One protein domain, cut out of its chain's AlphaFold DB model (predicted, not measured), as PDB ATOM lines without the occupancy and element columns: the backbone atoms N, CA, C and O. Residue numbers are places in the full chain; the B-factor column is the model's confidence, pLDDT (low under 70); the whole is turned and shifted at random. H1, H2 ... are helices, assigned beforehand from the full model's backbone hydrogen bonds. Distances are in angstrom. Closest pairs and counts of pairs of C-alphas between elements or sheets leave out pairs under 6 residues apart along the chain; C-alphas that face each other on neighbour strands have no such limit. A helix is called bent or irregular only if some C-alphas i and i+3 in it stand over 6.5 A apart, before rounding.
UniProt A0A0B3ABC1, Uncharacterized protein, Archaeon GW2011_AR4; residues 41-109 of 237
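This is residues 41 to 109 of the 237 residues of an uncharacterized protein of Archaeon GW2011_AR4 (UniProt A0A0B3ABC1). Four short helices with few contacts between them make this domain: H1 and H2 come near each other at a corner, H4 starts beside the middle of H3, at Ile 77, and slants away from it, and a long tail after H4, residues 95 to 109, loops outward and folds back to the start of H3. Residues 96 to 101 of that tail stick out, and near its end residues 107 to 108 pair antiparallel with residues 71 to 72, just before H3. The printed part has 69 residues, with four named helices in the order H1, H2, H3, H4 and no named strand; its class is all helix, with 35 of the 69 residues in the helices. The whole is compact, with a radius of gyration of the C-alphas of 11.9 A, and spans 33 by 23 by 19 A.

Begin at Ser 41 and find C-alpha 45 at (-47.336, 50.044, 1.505), where H1 starts; it covers residues 45 to 50. Next look at residues 57 to 66, which are H2, 14.4 A from first to last C-alpha. H3, residues 73 to 83, is the longest helix, 15.4 A from C-alpha 73 at (-40.384, 33.410, 10.470) to C-alpha 83. It is irregular: C-alphas 79 and 82 are 7.1 A apart. H4, residues 87 to 94, measures 10.4 A and ends at C-alpha 94 at (-49.903, 33.312, 9.332).

Start with H1 and H2, which are close but not clearly touching: their closest C-alphas, those of Leu 45 and Ser 57, are 6.8 A apart. Their lines are about perpendicular, at 80 degrees. Going on, you find H2 and H3 apart, with a short link of 6 residues between them. H3 and H4 touch, and their closest C-alphas, those of Ile 77 and Arg 87, are 5.7 A apart. They run opposite ways at a steep tilt of 52 degrees. H1 is apart from H3 and H4, and H2 is apart from H4. In the backbones of H1, H2 and H4 every O i to N i+4 pair is within hydrogen-bond range; in H3, 5 of 7 are.

The two C-alphas farthest apart in the domain, those of Ser 58 and Val 100, are 34.2 A from each other, while those of Ser 41 and Ser 109 are 12.9 A apart. The printed part has no cut. The link from H3 to H4 is tight, those from H1 to H2 and from H2 to H3 are short, and none is long. Residues 95 to 109 hold no named element. The mean pLDDT of the printed part is 79.4; look for values under 70 at residues 41 to 43, residue 93 and residues 96 to 101.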
ATOM      1  N   SER A  41     -47.006  40.663  -1.114       61.56
ATOM      2  CA  SER A  41     -48.079  41.627  -0.843       61.56
ATOM      3  C   SER A  41     -48.189  42.081   0.620       61.56
ATOM      4  O   SER A  41     -48.856  43.080   0.881       61.56
ATOM      5  N   TYR A  42     -47.572  41.389   1.581       63.59
ATOM      6  CA  TYR A  42     -47.498  41.844   2.976       63.59
ATOM      7  C   TYR A  42     -46.564  43.034   3.157       63.59
ATOM      8  O   TYR A  42     -46.832  43.895   3.990       63.59
ATOM      9  N   PHE A  43     -45.563  43.161   2.291       65.81
ATOM     10  CA  PHE A  43     -44.748  44.363   2.175       65.81
ATOM     11  C   PHE A  43     -45.399  45.402   1.249       65.81
ATOM     12  O   PHE A  43     -44.745  46.320   0.772       65.81
ATOM     13  N   ALA A  44     -46.705  45.308   0.976       71.75
ATOM     14  CA  ALA A  44     -47.402  46.399   0.312       71.75
ATOM     15  C   ALA A  44     -47.541  47.585   1.272       71.75
ATOM     16  O   ALA A  44     -48.040  47.444   2.389       71.75
ATOM     17  N   LEU A  45     -47.195  48.777   0.785       73.00
ATOM     18  CA  LEU A  45     -47.336  50.044   1.505       73.00
ATOM     19  C   LEU A  45     -48.707  50.192   2.191       73.00
ATOM     20  O   LEU A  45     -48.797  50.558   3.357       73.00
ATOM     21  N   SER A  46     -49.790  49.860   1.481       72.62
ATOM     22  CA  SER A  46     -51.156  49.940   2.014       72.62
ATOM     23  C   SER A  46     -51.423  48.962   3.159       72.62
ATOM     24  O   SER A  46     -52.207  49.278   4.052       72.62
ATOM     25  N   ARG A  47     -50.785  47.787   3.156       74.50
ATOM     26  CA  ARG A  47     -50.934  46.779   4.212       74.50
ATOM     27  C   ARG A  47     -50.148  47.161   5.455       74.50
ATOM     28  O   ARG A  47     -50.719  47.108   6.536       74.50
ATOM     29  N   LEU A  48     -48.907  47.612   5.297       76.12
ATOM     30  CA  LEU A  48     -48.084  48.073   6.418       76.12
ATOM     31  C   LEU A  48     -48.723  49.287   7.112       76.12
ATOM     32  O   LEU A  48     -48.893  49.278   8.328       76.12
ATOM     33  N   ASN A  49     -49.241  50.245   6.338       77.69
ATOM     34  CA  ASN A  49     -50.000  51.364   6.898       77.69
ATOM     35  C   ASN A  49     -51.302  50.918   7.592       77.69
ATOM     36  O   ASN A  49     -51.659  51.471   8.629       77.69
ATOM     37  N   ALA A  50     -52.009  49.909   7.065       76.06
ATOM     38  CA  ALA A  50     -53.211  49.361   7.707       76.06
ATOM     39  C   ALA A  50     -52.914  48.615   9.022       76.06
ATOM     40  O   ALA A  50     -53.795  48.521   9.872       76.06
ATOM     41  N   LEU A  51     -51.685  48.121   9.195       72.81
ATOM     42  CA  LEU A  51     -51.175  47.565  10.452       72.81
ATOM     43  C   LEU A  51     -50.647  48.652  11.408       72.81
ATOM     44  O   LEU A  51     -50.112  48.336  12.462       72.81
ATOM     45  N   GLY A  52     -50.794  49.936  11.061       82.06
ATOM     46  CA  GLY A  52     -50.337  51.048  11.893       82.06
ATOM     47  C   GLY A  52     -48.829  51.292  11.840       82.06
ATOM     48  O   GLY A  52     -48.306  51.974  12.715       82.06
ATOM     49  N   ILE A  53     -48.135  50.763  10.827       79.44
ATOM     50  CA  ILE A  53     -46.692  50.933  10.629       79.44
ATOM     51  C   ILE A  53     -46.494  52.039   9.581       79.44
ATOM     52  O   ILE A  53     -46.662  51.775   8.387       79.44
ATOM     53  N   PRO A  54     -46.197  53.288   9.994       80.69
ATOM     54  CA  PRO A  54     -46.146  54.421   9.082       80.69
ATOM     55  C   PRO A  54     -44.862  54.362   8.259       80.69
ATOM     56  O   PRO A  54     -43.781  54.673   8.753       80.69
ATOM     57  N   ILE A  55     -44.985  53.985   6.991       82.69
ATOM     58  CA  ILE A  55     -43.858  53.975   6.056       82.69
ATOM     59  C   ILE A  55     -44.210  54.734   4.779       82.69
ATOM     60  O   ILE A  55     -45.373  54.840   4.385       82.69
ATOM     61  N   THR A  56     -43.194  55.273   4.115       86.06
ATOM     62  CA  THR A  56     -43.300  55.882   2.787       86.06
ATOM     63  C   THR A  56     -42.906  54.886   1.692       86.06
ATOM     64  O   THR A  56     -42.361  53.814   1.953       86.06
ATOM     65  N   SER A  57     -43.122  55.248   0.423       78.06
ATOM     66  CA  SER A  57     -42.608  54.459  -0.706       78.06
ATOM     67  C   SER A  57     -41.078  54.354  -0.715       78.06
ATOM     68  O   SER A  57     -40.544  53.358  -1.198       78.06
ATOM     69  N   SER A  58     -40.375  55.369  -0.196       82.50
ATOM     70  CA  SER A  58     -38.913  55.344  -0.076       82.50
ATOM     71  C   SER A  58     -38.481  54.326   0.975       82.50
ATOM     72  O   SER A  58     -37.626  53.487   0.696       82.50
ATOM     73  N   ASP A  59     -39.131  54.347   2.141       83.88
ATOM     74  CA  ASP A  59     -38.859  53.403   3.229       83.88
ATOM     75  C   ASP A  59     -39.122  51.964   2.784       83.88
ATOM     76  O   ASP A  59     -38.334  51.071   3.084       83.88
ATOM     77  N   LEU A  60     -40.184  51.744   1.999       81.81
ATOM     78  CA  LEU A  60     -40.500  50.425   1.462       81.81
ATOM     79  C   LEU A  60     -39.384  49.879   0.559       81.81
ATOM     80  O   LEU A  60     -39.042  48.704   0.658       81.81
ATOM     81  N   SER A  61     -38.803  50.712  -0.309       81.56
ATOM     82  CA  SER A  61     -37.702  50.272  -1.175       81.56
ATOM     83  C   SER A  61     -36.488  49.848  -0.349       81.56
ATOM     84  O   SER A  61     -35.939  48.772  -0.579       81.56
ATOM     85  N   SER A  62     -36.106  50.655   0.645       86.12
ATOM     86  CA  SER A  62     -35.008  50.319   1.555       86.12
ATOM     87  C   SER A  62     -35.304  49.056   2.363       86.12
ATOM     88  O   SER A  62     -34.423  48.222   2.542       86.12
ATOM     89  N   LEU A  63     -36.550  48.877   2.806       83.81
ATOM     90  CA  LEU A  63     -36.985  47.686   3.528       83.81
ATOM     91  C   LEU A  63     -36.833  46.422   2.676       83.81
ATOM     92  O   LEU A  63     -36.336  45.414   3.170       83.81
ATOM     93  N   ILE A  64     -37.189  46.487   1.393       84.38
ATOM     94  CA  ILE A  64     -37.034  45.360   0.463       84.38
ATOM     95  C   ILE A  64     -35.564  45.004   0.258       84.38
ATOM     96  O   ILE A  64     -35.219  43.824   0.215       84.38
ATOM     97  N   ASP A  65     -34.687  45.999   0.161       86.62
ATOM     98  CA  ASP A  65     -33.249  45.758   0.029       86.62
ATOM     99  C   ASP A  65     -32.631  45.168   1.304       86.62
ATOM    100  O   ASP A  65     -31.647  44.434   1.218       86.62
ATOM    101  N   MET A  66     -33.240  45.419   2.465       87.81
ATOM    102  CA  MET A  66     -32.870  44.788   3.734       87.81
ATOM    103  C   MET A  66     -33.434  43.372   3.905       87.81
ATOM    104  O   MET A  66     -32.957  42.656   4.787       87.81
ATOM    105  N   LEU A  67     -34.431  42.944   3.115       86.50
ATOM    106  CA  LEU A  67     -34.980  41.592   3.237       86.50
ATOM    107  C   LEU A  67     -33.880  40.551   2.984       86.50
ATOM    108  O   LEU A  67     -33.159  40.652   1.988       86.50
ATOM    109  N   PRO A  68     -33.760  39.528   3.841       86.62
ATOM    110  CA  PRO A  68     -32.836  38.440   3.591       86.62
ATOM    111  C   PRO A  68     -33.300  37.642   2.357       86.62
ATOM    112  O   PRO A  68     -34.509  37.486   2.146       86.62
ATOM    113  N   PRO A  69     -32.369  37.097   1.549       85.44
ATOM    114  CA  PRO A  69     -32.718  36.235   0.418       85.44
ATOM    115  C   PRO A  69     -33.538  35.009   0.835       85.44
ATOM    116  O   PRO A  69     -34.392  34.557   0.086       85.44
ATOM    117  N   ALA A  70     -33.281  34.493   2.038       86.25
ATOM    118  CA  ALA A  70     -34.003  33.395   2.660       86.25
ATOM    119  C   ALA A  70     -33.974  33.575   4.184       86.25
ATOM    120  O   ALA A  70     -32.907  33.845   4.741       86.25
ATOM    121  N   ALA A  71     -35.115  33.432   4.859       87.94
ATOM    122  CA  ALA A  71     -35.189  33.499   6.319       87.94
ATOM    123  C   ALA A  71     -36.352  32.688   6.889       87.94
ATOM    124  O   ALA A  71     -37.378  32.519   6.236       87.94
ATOM    125  N   THR A  72     -36.208  32.224   8.128       88.25
ATOM    126  CA  THR A  72     -37.321  31.680   8.917       88.25
ATOM    127  C   THR A  72     -38.237  32.804   9.404       88.25
ATOM    128  O   THR A  72     -37.833  33.971   9.475       88.25
ATOM    129  N   LYS A  73     -39.462  32.461   9.819       85.81
ATOM    130  CA  LYS A  73     -40.384  33.410  10.470       85.81
ATOM    131  C   LYS A  73     -39.729  34.118  11.661       85.81
ATOM    132  O   LYS A  73     -39.830  35.332  11.780       85.81
ATOM    133  N   GLU A  74     -39.006  33.379  12.501       89.50
ATOM    134  CA  GLU A  74     -38.337  33.934  13.683       89.50
ATOM    135  C   GLU A  74     -37.245  34.948  13.318       89.50
ATOM    136  O   GLU A  74     -37.146  36.008  13.930       89.50
ATOM    137  N   GLN A  75     -36.451  34.657  12.285       90.06
ATOM    138  CA  GLN A  75     -35.437  35.591  11.793       90.06
ATOM    139  C   GLN A  75     -36.072  36.885  11.270       90.06
ATOM    140  O   GLN A  75     -35.563  37.967  11.557       90.06
ATOM    141  N   LEU A  76     -37.198  36.780  10.557       87.38
ATOM    142  CA  LEU A  76     -37.948  37.941  10.079       87.38
ATOM    143  C   LEU A  76     -38.520  38.760  11.241       87.38
ATOM    144  O   LEU A  76     -38.363  39.977  11.249       87.38
ATOM    145  N   ILE A  77     -39.113  38.113  12.248       88.19
ATOM    146  CA  ILE A  77     -39.595  38.795  13.457       88.19
ATOM    147  C   ILE A  77     -38.441  39.549  14.121       88.19
ATOM    148  O   ILE A  77     -38.528  40.760  14.283       88.19
ATOM    149  N   CYS A  78     -37.331  38.879  14.435       90.81
ATOM    150  CA  CYS A  78     -36.182  39.517  15.085       90.81
ATOM    151  C   CYS A  78     -35.616  40.696  14.283       90.81
ATOM    152  O   CYS A  78     -35.193  41.696  14.861       90.81
ATOM    153  N   GLN A  79     -35.592  40.583  12.953       88.44
ATOM    154  CA  GLN A  79     -35.065  41.626  12.083       88.44
ATOM    155  C   GLN A  79     -35.992  42.845  11.991       88.44
ATOM    156  O   GLN A  79     -35.505  43.975  11.924       88.44
ATOM    157  N   PHE A  80     -37.310  42.630  11.959       85.81
ATOM    158  CA  PHE A  80     -38.285  43.684  11.685       85.81
ATOM    159  C   PHE A  80     -39.048  44.181  12.928       85.81
ATOM    160  O   PHE A  80     -39.703  45.221  12.847       85.81
ATOM    161  N   ASP A  81     -38.908  43.535  14.088       87.44
ATOM    162  CA  ASP A  81     -39.470  43.996  15.368       87.44
ATOM    163  C   ASP A  81     -39.040  45.434  15.732       87.44
ATOM    164  O   ASP A  81     -39.917  46.241  16.055       87.44
ATOM    165  N   PRO A  82     -37.767  45.857  15.541       86.75
ATOM    166  CA  PRO A  82     -37.366  47.254  15.763       86.75
ATOM    167  C   PRO A  82     -38.072  48.268  14.849       86.75
ATOM    168  O   PRO A  82     -38.072  49.463  15.137       86.75
ATOM    169  N   LEU A  83     -38.657  47.801  13.741       79.50
ATOM    170  CA  LEU A  83     -39.427  48.602  12.786       79.50
ATOM    171  C   LEU A  83     -40.942  48.535  13.057       79.50
ATOM    172  O   LEU A  83     -41.732  49.049  12.267       79.50
ATOM    173  N   GLY A  84     -41.356  47.911  14.165       83.25
ATOM    174  CA  GLY A  84     -42.755  47.769  14.568       83.25
ATOM    175  C   GLY A  84     -43.470  46.559  13.963       83.25
ATOM    176  O   GLY A  84     -44.651  46.354  14.235       83.25
ATOM    177  N   LEU A  85     -42.782  45.719  13.181       81.75
ATOM    178  CA  LEU A  85     -43.318  44.444  12.692       81.75
ATOM    179  C   LEU A  85     -43.130  43.353  13.752       81.75
ATOM    180  O   LEU A  85     -42.275  42.478  13.644       81.75
ATOM    181  N   THR A  86     -43.947  43.438  14.797       85.75
ATOM    182  CA  THR A  86     -43.927  42.508  15.930       85.75
ATOM    183  C   THR A  86     -44.355  41.086  15.555       85.75
ATOM    184  O   THR A  86     -45.023  40.852  14.543       85.75
ATOM    185  N   ARG A  87     -44.053  40.126  16.439       88.56
ATOM    186  CA  ARG A  87     -44.557  38.744  16.348       88.56
ATOM    187  C   ARG A  87     -46.067  38.680  16.129       88.56
ATOM    188  O   ARG A  87     -46.510  37.891  15.307       88.56
ATOM    189  N   GLU A  88     -46.845  39.507  16.825       86.44
ATOM    190  CA  GLU A  88     -48.309  39.520  16.707       86.44
ATOM    191  C   GLU A  88     -48.765  39.785  15.267       86.44
ATOM    192  O   GLU A  88     -49.683  39.123  14.783       86.44
ATOM    193  N   HIS A  89     -48.078  40.679  14.546       81.56
ATOM    194  CA  HIS A  89     -48.344  40.885  13.126       81.56
ATOM    195  C   HIS A  89     -48.081  39.609  12.326       81.56
ATOM    196  O   HIS A  89     -48.944  39.194  11.560       81.56
ATOM    197  N   PHE A  90     -46.934  38.954  12.527       78.88
ATOM    198  CA  PHE A  90     -46.623  37.703  11.830       78.88
ATOM    199  C   PHE A  90     -47.625  36.589  12.158       78.88
ATOM    200  O   PHE A  90     -48.072  35.919  11.234       78.88
ATOM    201  N   GLU A  91     -48.056  36.436  13.414       82.31
ATOM    202  CA  GLU A  91     -49.092  35.459  13.784       82.31
ATOM    203  C   GLU A  91     -50.440  35.773  13.130       82.31
ATOM    204  O   GLU A  91     -51.088  34.883  12.580       82.31
ATOM    205  N   HIS A  92     -50.855  37.045  13.126       77.38
ATOM    206  CA  HIS A  92     -52.089  37.461  12.463       77.38
ATOM    207  C   HIS A  92     -52.051  37.172  10.957       77.38
ATOM    208  O   HIS A  92     -53.059  36.779  10.370       77.38
ATOM    209  N   LEU A  93     -50.893  37.362  10.321       68.62
ATOM    210  CA  LEU A  93     -50.704  37.060   8.904       68.62
ATOM    211  C   LEU A  93     -50.699  35.550   8.642       68.62
ATOM    212  O   LEU A  93     -51.418  35.096   7.753       68.62
ATOM    213  N   SER A  94     -49.954  34.775   9.434       70.69
ATOM    214  CA  SER A  94     -49.903  33.312   9.332       70.69
ATOM    215  C   SER A  94     -51.278  32.678   9.535       70.69
ATOM    216  O   SER A  94     -51.640  31.793   8.772       70.69
ATOM    217  N   ALA A  95     -52.091  33.183  10.470       72.12
ATOM    218  CA  ALA A  95     -53.452  32.693  10.710       72.12
ATOM    219  C   ALA A  95     -54.419  32.935   9.535       72.12
ATOM    220  O   ALA A  95     -55.463  32.289   9.441       72.12
ATOM    221  N   ARG A  96     -54.106  33.886   8.645       66.44
ATOM    222  CA  ARG A  96     -54.904  34.190   7.443       66.44
ATOM    223  C   ARG A  96     -54.421  33.454   6.202       66.44
ATOM    224  O   ARG A  96     -55.154  33.395   5.215       66.44
ATOM    225  N   CYS A  97     -53.200  32.941   6.231       60.78
ATOM    226  CA  CYS A  97     -52.703  32.027   5.225       60.78
ATOM    227  C   CYS A  97     -53.292  30.644   5.525       60.78
ATOM    228  O   CYS A  97     -53.145  30.139   6.633       60.78
ATOM    229  N   GLN A  98     -53.957  30.015   4.556       59.06
ATOM    230  CA  GLN A  98     -54.403  28.619   4.667       59.06
ATOM    231  C   GLN A  98     -53.206  27.668   4.515       59.06
ATOM    232  O   GLN A  98     -53.142  26.898   3.566       59.06
ATOM    233  N   MET A  99     -52.221  27.814   5.408       58.81
ATOM    234  CA  MET A  99     -50.947  27.094   5.465       58.81
ATOM    235  C   MET A  99     -51.135  25.580   5.393       58.81
ATOM    236  O   MET A  99     -51.651  24.981   6.327       58.81
ATOM    237  N   VAL A 100     -50.687  24.975   4.284       57.25
ATOM    238  CA  VAL A 100     -50.573  23.510   4.132       57.25
ATOM    239  C   VAL A 100     -49.386  22.976   4.950       57.25
ATOM    240  O   VAL A 100     -49.400  21.839   5.411       57.25
ATOM    241  N   GLU A 101     -48.372  23.816   5.175       67.75
ATOM    242  CA  GLU A 101     -47.161  23.508   5.944       67.75
ATOM    243  C   GLU A 101     -47.114  24.301   7.253       67.75
ATOM    244  O   GLU A 101     -47.674  25.388   7.346       67.75
ATOM    245  N   ASP A 102     -46.401  23.800   8.262       77.44
ATOM    246  CA  ASP A 102     -46.155  24.555   9.492       77.44
ATOM    247  C   ASP A 102     -45.415  25.878   9.172       77.44
ATOM    248  O   ASP A 102     -44.286  25.833   8.670       77.44
ATOM    249  N   PRO A 103     -46.001  27.063   9.446       72.88
ATOM    250  CA  PRO A 103     -45.389  28.353   9.122       72.88
ATOM    251  C   PRO A 103     -44.042  28.594   9.810       72.88
ATOM    252  O   PRO A 103     -43.260  29.418   9.318       72.88
ATOM    253  N   ASP A 104     -43.760  27.899  10.913       80.81
ATOM    254  CA  ASP A 104     -42.480  27.992  11.614       80.81
ATOM    255  C   ASP A 104     -41.392  27.125  10.947       80.81
ATOM    256  O   ASP A 104     -40.199  27.392  11.116       80.81
ATOM    257  N   ALA A 105     -41.785  26.138  10.130       80.81
ATOM    258  CA  ALA A 105     -40.881  25.276   9.364       80.81
ATOM    259  C   ALA A 105     -40.521  25.840   7.973       80.81
ATOM    260  O   ALA A 105     -39.591  25.347   7.329       80.81
ATOM    261  N   VAL A 106     -41.225  26.877   7.506       79.44
ATOM    262  CA  VAL A 106     -41.021  27.469   6.178       79.44
ATOM    263  C   VAL A 106     -39.800  28.392   6.138       79.44
ATOM    264  O   VAL A 106     -39.603  29.260   6.994       79.44
ATOM    265  N   ILE A 107     -39.012  28.255   5.069       82.19
ATOM    266  CA  ILE A 107     -37.987  29.225   4.675       82.19
ATOM    267  C   ILE A 107     -38.583  30.182   3.642       82.19
ATOM    268  O   ILE A 107     -38.924  29.792   2.528       82.19
ATOM    269  N   TYR A 108     -38.693  31.455   4.004       81.06
ATOM    270  CA  TYR A 108     -39.312  32.479   3.174       81.06
ATOM    271  C   TYR A 108     -38.283  33.171   2.274       81.06
ATOM    272  O   TYR A 108     -37.319  33.757   2.768       81.06
ATOM    273  N   SER A 109     -38.534  33.184   0.961       81.81
ATOM    274  CA  SER A 109     -37.761  33.942  -0.041       81.81
ATOM    275  C   SER A 109     -38.415  35.299  -0.342       81.81
ATOM    276  O   SER A 109     -38.957  35.552  -1.418       81.81
TER     277      SER A 109